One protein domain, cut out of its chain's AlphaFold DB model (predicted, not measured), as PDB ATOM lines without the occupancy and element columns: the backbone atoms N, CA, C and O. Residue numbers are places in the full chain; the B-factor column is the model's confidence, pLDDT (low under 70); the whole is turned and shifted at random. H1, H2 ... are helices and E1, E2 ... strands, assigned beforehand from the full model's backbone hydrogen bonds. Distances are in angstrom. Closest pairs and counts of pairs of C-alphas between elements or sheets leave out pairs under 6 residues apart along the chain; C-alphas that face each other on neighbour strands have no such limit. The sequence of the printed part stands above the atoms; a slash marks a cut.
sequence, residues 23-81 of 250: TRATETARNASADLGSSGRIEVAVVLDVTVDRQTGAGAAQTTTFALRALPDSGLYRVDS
ATOM      1  N   THR A  23     197.396 186.992 346.441       80.50
ATOM      2  CA  THR A  23     196.806 188.330 346.259       80.50
ATOM      3  C   THR A  23     195.959 188.373 344.994       80.50
ATOM      4  O   THR A  23     194.772 188.681 345.063       80.50
ATOM      5  N   ARG A  24     196.536 187.957 343.860       83.44
ATOM      6  CA  ARG A  24     195.821 187.891 342.580       83.44
ATOM      7  C   ARG A  24     194.618 186.952 342.663       83.44
ATOM      8  O   ARG A  24     193.547 187.300 342.184       83.44
ATOM      9  N   ALA A  25     194.772 185.777 343.277       82.81
ATOM     10  CA  ALA A  25     193.672 184.822 343.425       82.81
ATOM     11  C   ALA A  25     192.514 185.396 344.262       82.81
ATOM     12  O   ALA A  25     191.348 185.230 343.907       82.81
ATOM     13  N   THR A  26     192.834 186.122 345.335       81.06
ATOM     14  CA  THR A  26     191.845 186.760 346.210       81.06
ATOM     15  C   THR A  26     191.137 187.917 345.507       81.06
ATOM     16  O   THR A  26     189.923 188.046 345.630       81.06
ATOM     17  N   GLU A  27     191.861 188.747 344.751       83.81
ATOM     18  CA  GLU A  27     191.276 189.825 343.941       83.81
ATOM     19  C   GLU A  27     190.316 189.274 342.884       83.81
ATOM     20  O   GLU A  27     189.179 189.733 342.796       83.81
ATOM     21  N   THR A  28     190.722 188.232 342.153       85.25
ATOM     22  CA  THR A  28     189.848 187.547 341.192       85.25
ATOM     23  C   THR A  28     188.585 187.015 341.869       85.25
ATOM     24  O   THR A  28     187.485 187.207 341.356       85.25
ATOM     25  N   ALA A  29     188.717 186.393 343.045       83.25
ATOM     26  CA  ALA A  29     187.573 185.881 343.795       83.25
ATOM     27  C   ALA A  29     186.644 186.998 344.308       83.25
ATOM     28  O   ALA A  29     185.424 186.830 344.304       83.25
ATOM     29  N   ARG A  30     187.193 188.153 344.715       82.38
ATOM     30  CA  ARG A  30     186.405 189.335 345.113       82.38
ATOM     31  C   ARG A  30     185.621 189.908 343.942       82.38
ATOM     32  O   ARG A  30     184.437 190.176 344.110       82.38
ATOM     33  N   ASN A  31     186.252 190.041 342.778       85.06
ATOM     34  CA  ASN A  31     185.593 190.530 341.566       85.06
ATOM     35  C   ASN A  31     184.441 189.601 341.164       85.06
ATOM     36  O   ASN A  31     183.315 190.057 341.020       85.06
ATOM     37  N   ALA A  32     184.692 188.288 341.123       82.88
ATOM     38  CA  ALA A  32     183.651 187.305 340.830       82.88
ATOM     39  C   ALA A  32     182.506 187.330 341.862       82.88
ATOM     40  O   ALA A  32     181.342 187.181 341.506       82.88
ATOM     41  N   SER A  33     182.811 187.548 343.146       81.56
ATOM     42  CA  SER A  33     181.783 187.669 344.191       81.56
ATOM     43  C   SER A  33     180.939 188.937 344.030       81.56
ATOM     44  O   SER A  33     179.727 188.888 344.241       81.56
ATOM     45  N   ALA A  34     181.561 190.054 343.630       83.75
ATOM     46  CA  ALA A  34     180.875 191.311 343.342       83.75
ATOM     47  C   ALA A  34     179.950 191.184 342.122       83.75
ATOM     48  O   ALA A  34     178.799 191.613 342.199       83.75
ATOM     49  N   ASP A  35     180.409 190.522 341.054       86.38
ATOM     50  CA  ASP A  35     179.606 190.239 339.855       86.38
ATOM     51  C   ASP A  35     178.375 189.374 340.176       86.38
ATOM     52  O   ASP A  35     177.302 189.560 339.604       86.38
ATOM     53  N   LEU A  36     178.513 188.441 341.124       85.75
ATOM     54  CA  LEU A  36     177.441 187.545 341.569       85.75
ATOM     55  C   LEU A  36     176.569 188.132 342.696       85.75
ATOM     56  O   LEU A  36     175.620 187.475 343.127       85.75
ATOM     57  N   GLY A  37     176.881 189.328 343.210       80.75
ATOM     58  CA  GLY A  37     176.160 189.955 344.326       80.75
ATOM     59  C   GLY A  37     176.211 189.164 345.643       80.75
ATOM     60  O   GLY A  37     175.306 189.283 346.467       80.75
ATOM     61  N   SER A  38     177.237 188.331 345.844       78.75
ATOM     62  CA  SER A  38     177.355 187.426 346.994       78.75
ATOM     63  C   SER A  38     178.341 187.954 348.037       78.75
ATOM     64  O   SER A  38     179.477 188.295 347.718       78.75
ATOM     65  N   SER A  39     177.938 187.961 349.311       66.88
ATOM     66  CA  SER A  39     178.794 188.312 350.458       66.88
ATOM     67  C   SER A  39     179.459 187.087 351.104       66.88
ATOM     68  O   SER A  39     179.689 187.061 352.314       66.88
ATOM     69  N   GLY A  40     179.687 186.029 350.322       71.69
ATOM     70  CA  GLY A  40     180.278 184.782 350.800       71.69
ATOM     71  C   GLY A  40     181.706 184.938 351.339       71.69
ATOM     72  O   GLY A  40     182.383 185.948 351.138       71.69
ATOM     73  N   ARG A  41     182.188 183.898 352.030       73.81
ATOM     74  CA  ARG A  41     183.582 183.813 352.484       73.81
ATOM     75  C   ARG A  41     184.465 183.383 351.318       73.81
ATOM     76  O   ARG A  41     184.213 182.351 350.708       73.81
ATOM     77  N   ILE A  42     185.508 184.159 351.039       74.06
ATOM     78  CA  ILE A  42     186.498 183.809 350.020       74.06
ATOM     79  C   ILE A  42     187.489 182.816 350.619       74.06
ATOM     80  O   ILE A  42     188.159 183.125 351.605       74.06
ATOM     81  N   GLU A  43     187.595 181.648 349.997       72.19
ATOM     82  CA  GLU A  43     188.610 180.641 350.295       72.19
ATOM     83  C   GLU A  43     189.475 180.418 349.055       72.19
ATOM     84  O   GLU A  43     188.966 180.311 347.938       72.19
ATOM     85  N   VAL A  44     190.791 180.354 349.251       78.00
ATOM     86  CA  VAL A  44     191.747 180.039 348.189       78.00
ATOM     87  C   VAL A  44     192.305 178.648 348.463       78.00
ATOM     88  O   VAL A  44     192.822 178.383 349.547       78.00
ATOM     89  N   ALA A  45     192.206 177.749 347.486       79.31
ATOM     90  CA  ALA A  45     192.727 176.392 347.591       79.31
ATOM     91  C   ALA A  45     193.475 175.986 346.319       79.31
ATOM     92  O   ALA A  45     193.108 176.379 345.212       79.31
ATOM     93  N   VAL A  46     194.518 175.178 346.492       78.50
ATOM     94  CA  VAL A  46     195.198 174.459 345.415       78.50
ATOM     95  C   VAL A  46     194.580 173.072 345.339       78.50
ATOM     96  O   VAL A  46     194.637 172.326 346.313       78.50
ATOM     97  N   VAL A  47     193.974 172.741 344.202       81.50
ATOM     98  CA  VAL A  47     193.358 171.433 343.952       81.50
ATOM     99  C   VAL A  47     194.234 170.665 342.972       81.50
ATOM    100  O   VAL A  47     194.619 171.206 341.936       81.50
ATOM    101  N   LEU A  48     194.567 169.426 343.319       78.56
ATOM    102  CA  LEU A  48     195.376 168.521 342.514       78.56
ATOM    103  C   LEU A  48     194.579 167.247 342.234       78.56
ATOM    104  O   LEU A  48     194.288 166.484 343.154       78.56
ATOM    105  N   ASP A  49     194.276 167.007 340.964       83.44
ATOM    106  CA  ASP A  49     193.657 165.768 340.504       83.44
ATOM    107  C   ASP A  49     194.742 164.792 340.049       83.44
ATOM    108  O   ASP A  49     195.487 165.058 339.105       83.44
ATOM    109  N   VAL A  50     194.845 163.656 340.733       82.56
ATOM    110  CA  VAL A  50     195.828 162.614 340.436       82.56
ATOM    111  C   VAL A  50     195.107 161.437 339.801       82.56
ATOM    112  O   VAL A  50     194.317 160.759 340.455       82.56
ATOM    113  N   THR A  51     195.395 161.183 338.525       81.69
ATOM    114  CA  THR A  51     194.934 159.983 337.815       81.69
ATOM    115  C   THR A  51     196.066 158.968 337.753       81.69
ATOM    116  O   THR A  51     197.145 159.265 337.241       81.69
ATOM    117  N   VAL A  52     195.827 157.764 338.266       80.75
ATOM    118  CA  VAL A  52     196.789 156.661 338.257       80.75
ATOM    119  C   VAL A  52     196.360 155.638 337.212       80.75
ATOM    120  O   VAL A  52     195.327 154.983 337.363       80.75
ATOM    121  N   ASP A  53     197.175 155.496 336.165       76.88
ATOM    122  CA  ASP A  53     197.000 154.505 335.098       76.88
ATOM    123  C   ASP A  53     197.994 153.339 335.256       76.88
ATOM    124  O   ASP A  53     199.130 153.512 335.714       76.88
ATOM    125  N   ARG A  54     197.566 152.126 334.889       71.31
ATOM    126  CA  ARG A  54     198.383 150.915 334.975       71.31
ATOM    127  C   ARG A  54     198.925 150.536 333.598       71.31
ATOM    128  O   ARG A  54     198.247 149.920 332.786       71.31
ATOM    129  N   GLN A  55     200.231 150.712 333.430       67.25
ATOM    130  CA  GLN A  55     200.938 150.442 332.172       67.25
ATOM    131  C   GLN A  55     200.966 148.957 331.732       67.25
ATOM    132  O   GLN A  55     201.323 148.670 330.595       67.25
ATOM    133  N   THR A  56     200.629 148.002 332.612       64.06
ATOM    134  CA  THR A  56     200.776 146.545 332.373       64.06
ATOM    135  C   THR A  56     199.488 145.713 332.479       64.06
ATOM    136  O   THR A  56     199.569 144.488 332.506       64.06
ATOM    137  N   GLY A  57     198.290 146.307 332.505       55.19
ATOM    138  CA  GLY A  57     197.070 145.495 332.386       55.19
ATOM    139  C   GLY A  57     195.765 146.215 332.699       55.19
ATOM    140  O   GLY A  57     195.783 147.239 333.374       55.19
ATOM    141  N   ALA A  58     194.660 145.608 332.239       58.12
ATOM    142  CA  ALA A  58     193.256 146.052 332.192       58.12
ATOM    143  C   ALA A  58     192.586 146.433 333.538       58.12
ATOM    144  O   ALA A  58     191.441 146.075 333.802       58.12
ATOM    145  N   GLY A  59     193.299 147.124 334.424       62.00
ATOM    146  CA  GLY A  59     192.709 147.791 335.577       62.00
ATOM    147  C   GLY A  59     192.140 149.144 335.163       62.00
ATOM    148  O   GLY A  59     192.730 149.830 334.335       62.00
ATOM    149  N   ALA A  60     191.006 149.530 335.743       66.75
ATOM    150  CA  ALA A  60     190.466 150.873 335.567       66.75
ATOM    151  C   ALA A  60     191.410 151.918 336.182       66.75
ATOM    152  O   ALA A  60     191.967 151.688 337.261       66.75
ATOM    153  N   ALA A  61     191.562 153.061 335.508       75.38
ATOM    154  CA  ALA A  61     192.262 154.211 336.063       75.38
ATOM    155  C   ALA A  61     191.560 154.673 337.348       75.38
ATOM    156  O   ALA A  61     190.331 154.754 337.406       75.38
ATOM    157  N   GLN A  62     192.343 154.962 338.384       75.31
ATOM    158  CA  GLN A  62     191.831 155.488 339.650       75.31
ATOM    159  C   GLN A  62     192.157 156.974 339.733       75.31
ATOM    160  O   GLN A  62     193.275 157.375 339.420       75.31
ATOM    161  N   THR A  63     191.178 157.789 340.124       79.81
ATOM    162  CA  THR A  63     191.349 159.240 340.270       79.81
ATOM    163  C   THR A  63     191.125 159.633 341.722       79.81
ATOM    164  O   THR A  63     190.065 159.339 342.271       79.81
ATOM    165  N   THR A  64     192.102 160.320 342.315       78.94
ATOM    166  CA  THR A  64     191.992 160.933 343.646       78.94
ATOM    167  C   THR A  64     192.247 162.434 343.540       78.94
ATOM    168  O   THR A  64     193.234 162.857 342.939       78.94
ATOM    169  N   THR A  65     191.403 163.237 344.191       78.94
ATOM    170  CA  THR A  65     191.570 164.692 344.305       78.94
ATOM    171  C   THR A  65     192.132 165.073 345.676       78.94
ATOM    172  O   THR A  65     191.572 164.718 346.715       78.94
ATOM    173  N   PHE A  66     193.211 165.854 345.683       76.12
ATOM    174  CA  PHE A  66     193.807 166.459 346.874       76.12
ATOM    175  C   PHE A  66     193.557 167.967 346.869       76.12
ATOM    176  O   PHE A  66     193.670 168.610 345.829       76.12
ATOM    177  N   ALA A  67     193.244 168.553 348.025       72.75
ATOM    178  CA  ALA A  67     193.033 169.992 348.154       72.75
ATOM    179  C   ALA A  67     193.865 170.555 349.310       72.75
ATOM    180  O   ALA A  67     193.772 170.067 350.435       72.75
ATOM    181  N   LEU A  68     194.647 171.596 349.032       76.62
ATOM    182  CA  LEU A  68     195.459 172.316 350.007       76.62
ATOM    183  C   LEU A  68     194.905 173.732 350.168       76.62
ATOM    184  O   LEU A  68     194.876 174.499 349.203       76.62
ATOM    185  N   ARG A  69     194.435 174.090 351.366       72.75
ATOM    186  CA  ARG A  69     193.790 175.389 351.606       72.75
ATOM    187  C   ARG A  69     194.810 176.421 352.076       72.75
ATOM    188  O   ARG A  69     195.604 176.162 352.978       72.75
ATOM    189  N   ALA A  70     194.761 177.604 351.474       68.31
ATOM    190  CA  ALA A  70     195.514 178.774 351.898       68.31
ATOM    191  C   ALA A  70     194.538 179.772 352.530       68.31
ATOM    192  O   ALA A  70     193.735 180.403 351.839       68.31
ATOM    193  N   LEU A  71     194.596 179.900 353.856       63.81
ATOM    194  CA  LEU A  71     193.745 180.828 354.596       63.81
ATOM    195  C   LEU A  71     194.485 182.164 354.771       63.81
ATOM    196  O   LEU A  71     195.600 182.174 355.307       63.81
ATOM    197  N   PRO A  72     193.906 183.294 354.329       59.00
ATOM    198  CA  PRO A  72     194.434 184.606 354.662       59.00
ATOM    199  C   PRO A  72     194.054 184.943 356.109       59.00
ATOM    200  O   PRO A  72     192.885 185.194 356.398       59.00
ATOM    201  N   ASP A  73     195.031 184.967 357.015       56.59
ATOM    202  CA  ASP A  73     194.838 185.413 358.396       56.59
ATOM    203  C   ASP A  73     195.741 186.619 358.672       56.59
ATOM    204  O   ASP A  73     196.962 186.506 358.674       56.59
ATOM    205  N   SER A  74     195.128 187.790 358.865       51.41
ATOM    206  CA  SER A  74     195.777 188.989 359.425       51.41
ATOM    207  C   SER A  74     197.155 189.370 358.832       51.41
ATOM    208  O   SER A  74     198.038 189.857 359.531       51.41
ATOM    209  N   GLY A  75     197.333 189.206 357.513       56.16
ATOM    210  CA  GLY A  75     198.574 189.559 356.799       56.16
ATOM    211  C   GLY A  75     199.631 188.447 356.760       56.16
ATOM    212  O   GLY A  75     200.691 188.631 356.164       56.16
ATOM    213  N   LEU A  76     199.327 187.286 357.336       53.09
ATOM    214  CA  LEU A  76     200.115 186.065 357.262       53.09
ATOM    215  C   LEU A  76     199.332 185.000 356.479       53.09
ATOM    216  O   LEU A  76     198.131 184.803 356.660       53.09
ATOM    217  N   TYR A  77     200.017 184.301 355.581       58.84
ATOM    218  CA  TYR A  77     199.432 183.188 354.839       58.84
ATOM    219  C   TYR A  77     199.763 181.889 355.568       58.84
ATOM    220  O   TYR A  77     200.935 181.522 355.670       58.84
ATOM    221  N   ARG A  78     198.741 181.194 356.079       60.62
ATOM    222  CA  ARG A  78     198.898 179.857 356.661       60.62
ATOM    223  C   ARG A  78     198.393 178.819 355.665       60.62
ATOM    224  O   ARG A  78     197.252 178.891 355.210       60.62
ATOM    225  N   VAL A  79     199.262 177.872 355.325       63.75
ATOM    226  CA  VAL A  79     198.893 176.677 354.563       63.75
ATOM    227  C   VAL A  79     198.474 175.622 355.571       63.75
ATOM    228  O   VAL A  79     199.263 175.280 356.451       63.75
ATOM    229  N   ASP A  80     197.239 175.147 355.459       61.34
ATOM    230  CA  ASP A  80     196.768 174.014 356.247       61.34
ATOM    231  C   ASP A  80     197.011 172.733 355.444       61.34
ATOM    232  O   ASP A  80     196.558 172.608 354.300       61.34
ATOM    233  N   SER A  81     197.808 171.822 356.003       61.19
ATOM    234  CA  SER A  81     198.183 170.575 355.342       61.19
ATOM    235  C   SER A  81     197.968 169.394 356.279       61.19
ATOM    236  O   SER A  81     198.826 169.082 357.107       61.19
TER     237      SER A  81
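What this domain is: This is residues 23 to 81 of the 250 residues of an uncharacterized protein of uncultured archaeon A07HB70 (UniProt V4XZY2). A long, narrow hairpin of E1 and E2 makes the length, with its loop, residues 53 to 61, at one end. At the other end the short E3 folds back along E2, and H1, set crosswise near the start of E1, only grazes the sheet. The 59 printed residues run H1, E1, E2, E3, mixed in class; the antiparallel sheet has the order E1, E2, E3. The whole is extended, radius of gyration of the C-alphas 17.2 A, spanning 49 by 27 by 17 A.

Where its parts are: H1, residues 23 to 35, begins at C-alpha 23 (196.806, 188.330, 346.259) and is 18.5 A long. E1, residues 44 to 52, spans 25.9 A; E2, residues 62 to 73, 35.4 A. E3, residues 76 to 80, spans 12.5 A and ends at C-alpha 80 (196.768, 174.014, 356.247).

How they stand to each other: In H1 every O i to N i+4 pair is within hydrogen-bond range. The closest C-alphas of H1 and E1, Thr 26 and Val 44, are 7.0 A apart. The strands form a meander, each the antiparallel neighbour of the one before. Hairpin E1 and E2 has N 48 and O 66 at 2.8 A; hairpin E2 and E3 has N 76 and O 73 at 2.8 A. E1 and E3 are apart.

The domain as a whole: The C-alphas farthest apart, Gly 37 and Thr 56, are 51.3 A apart. The printed part has no cut and no long link. pLDDT is under 70 at residues 39, 55 to 60 and 70 to 81.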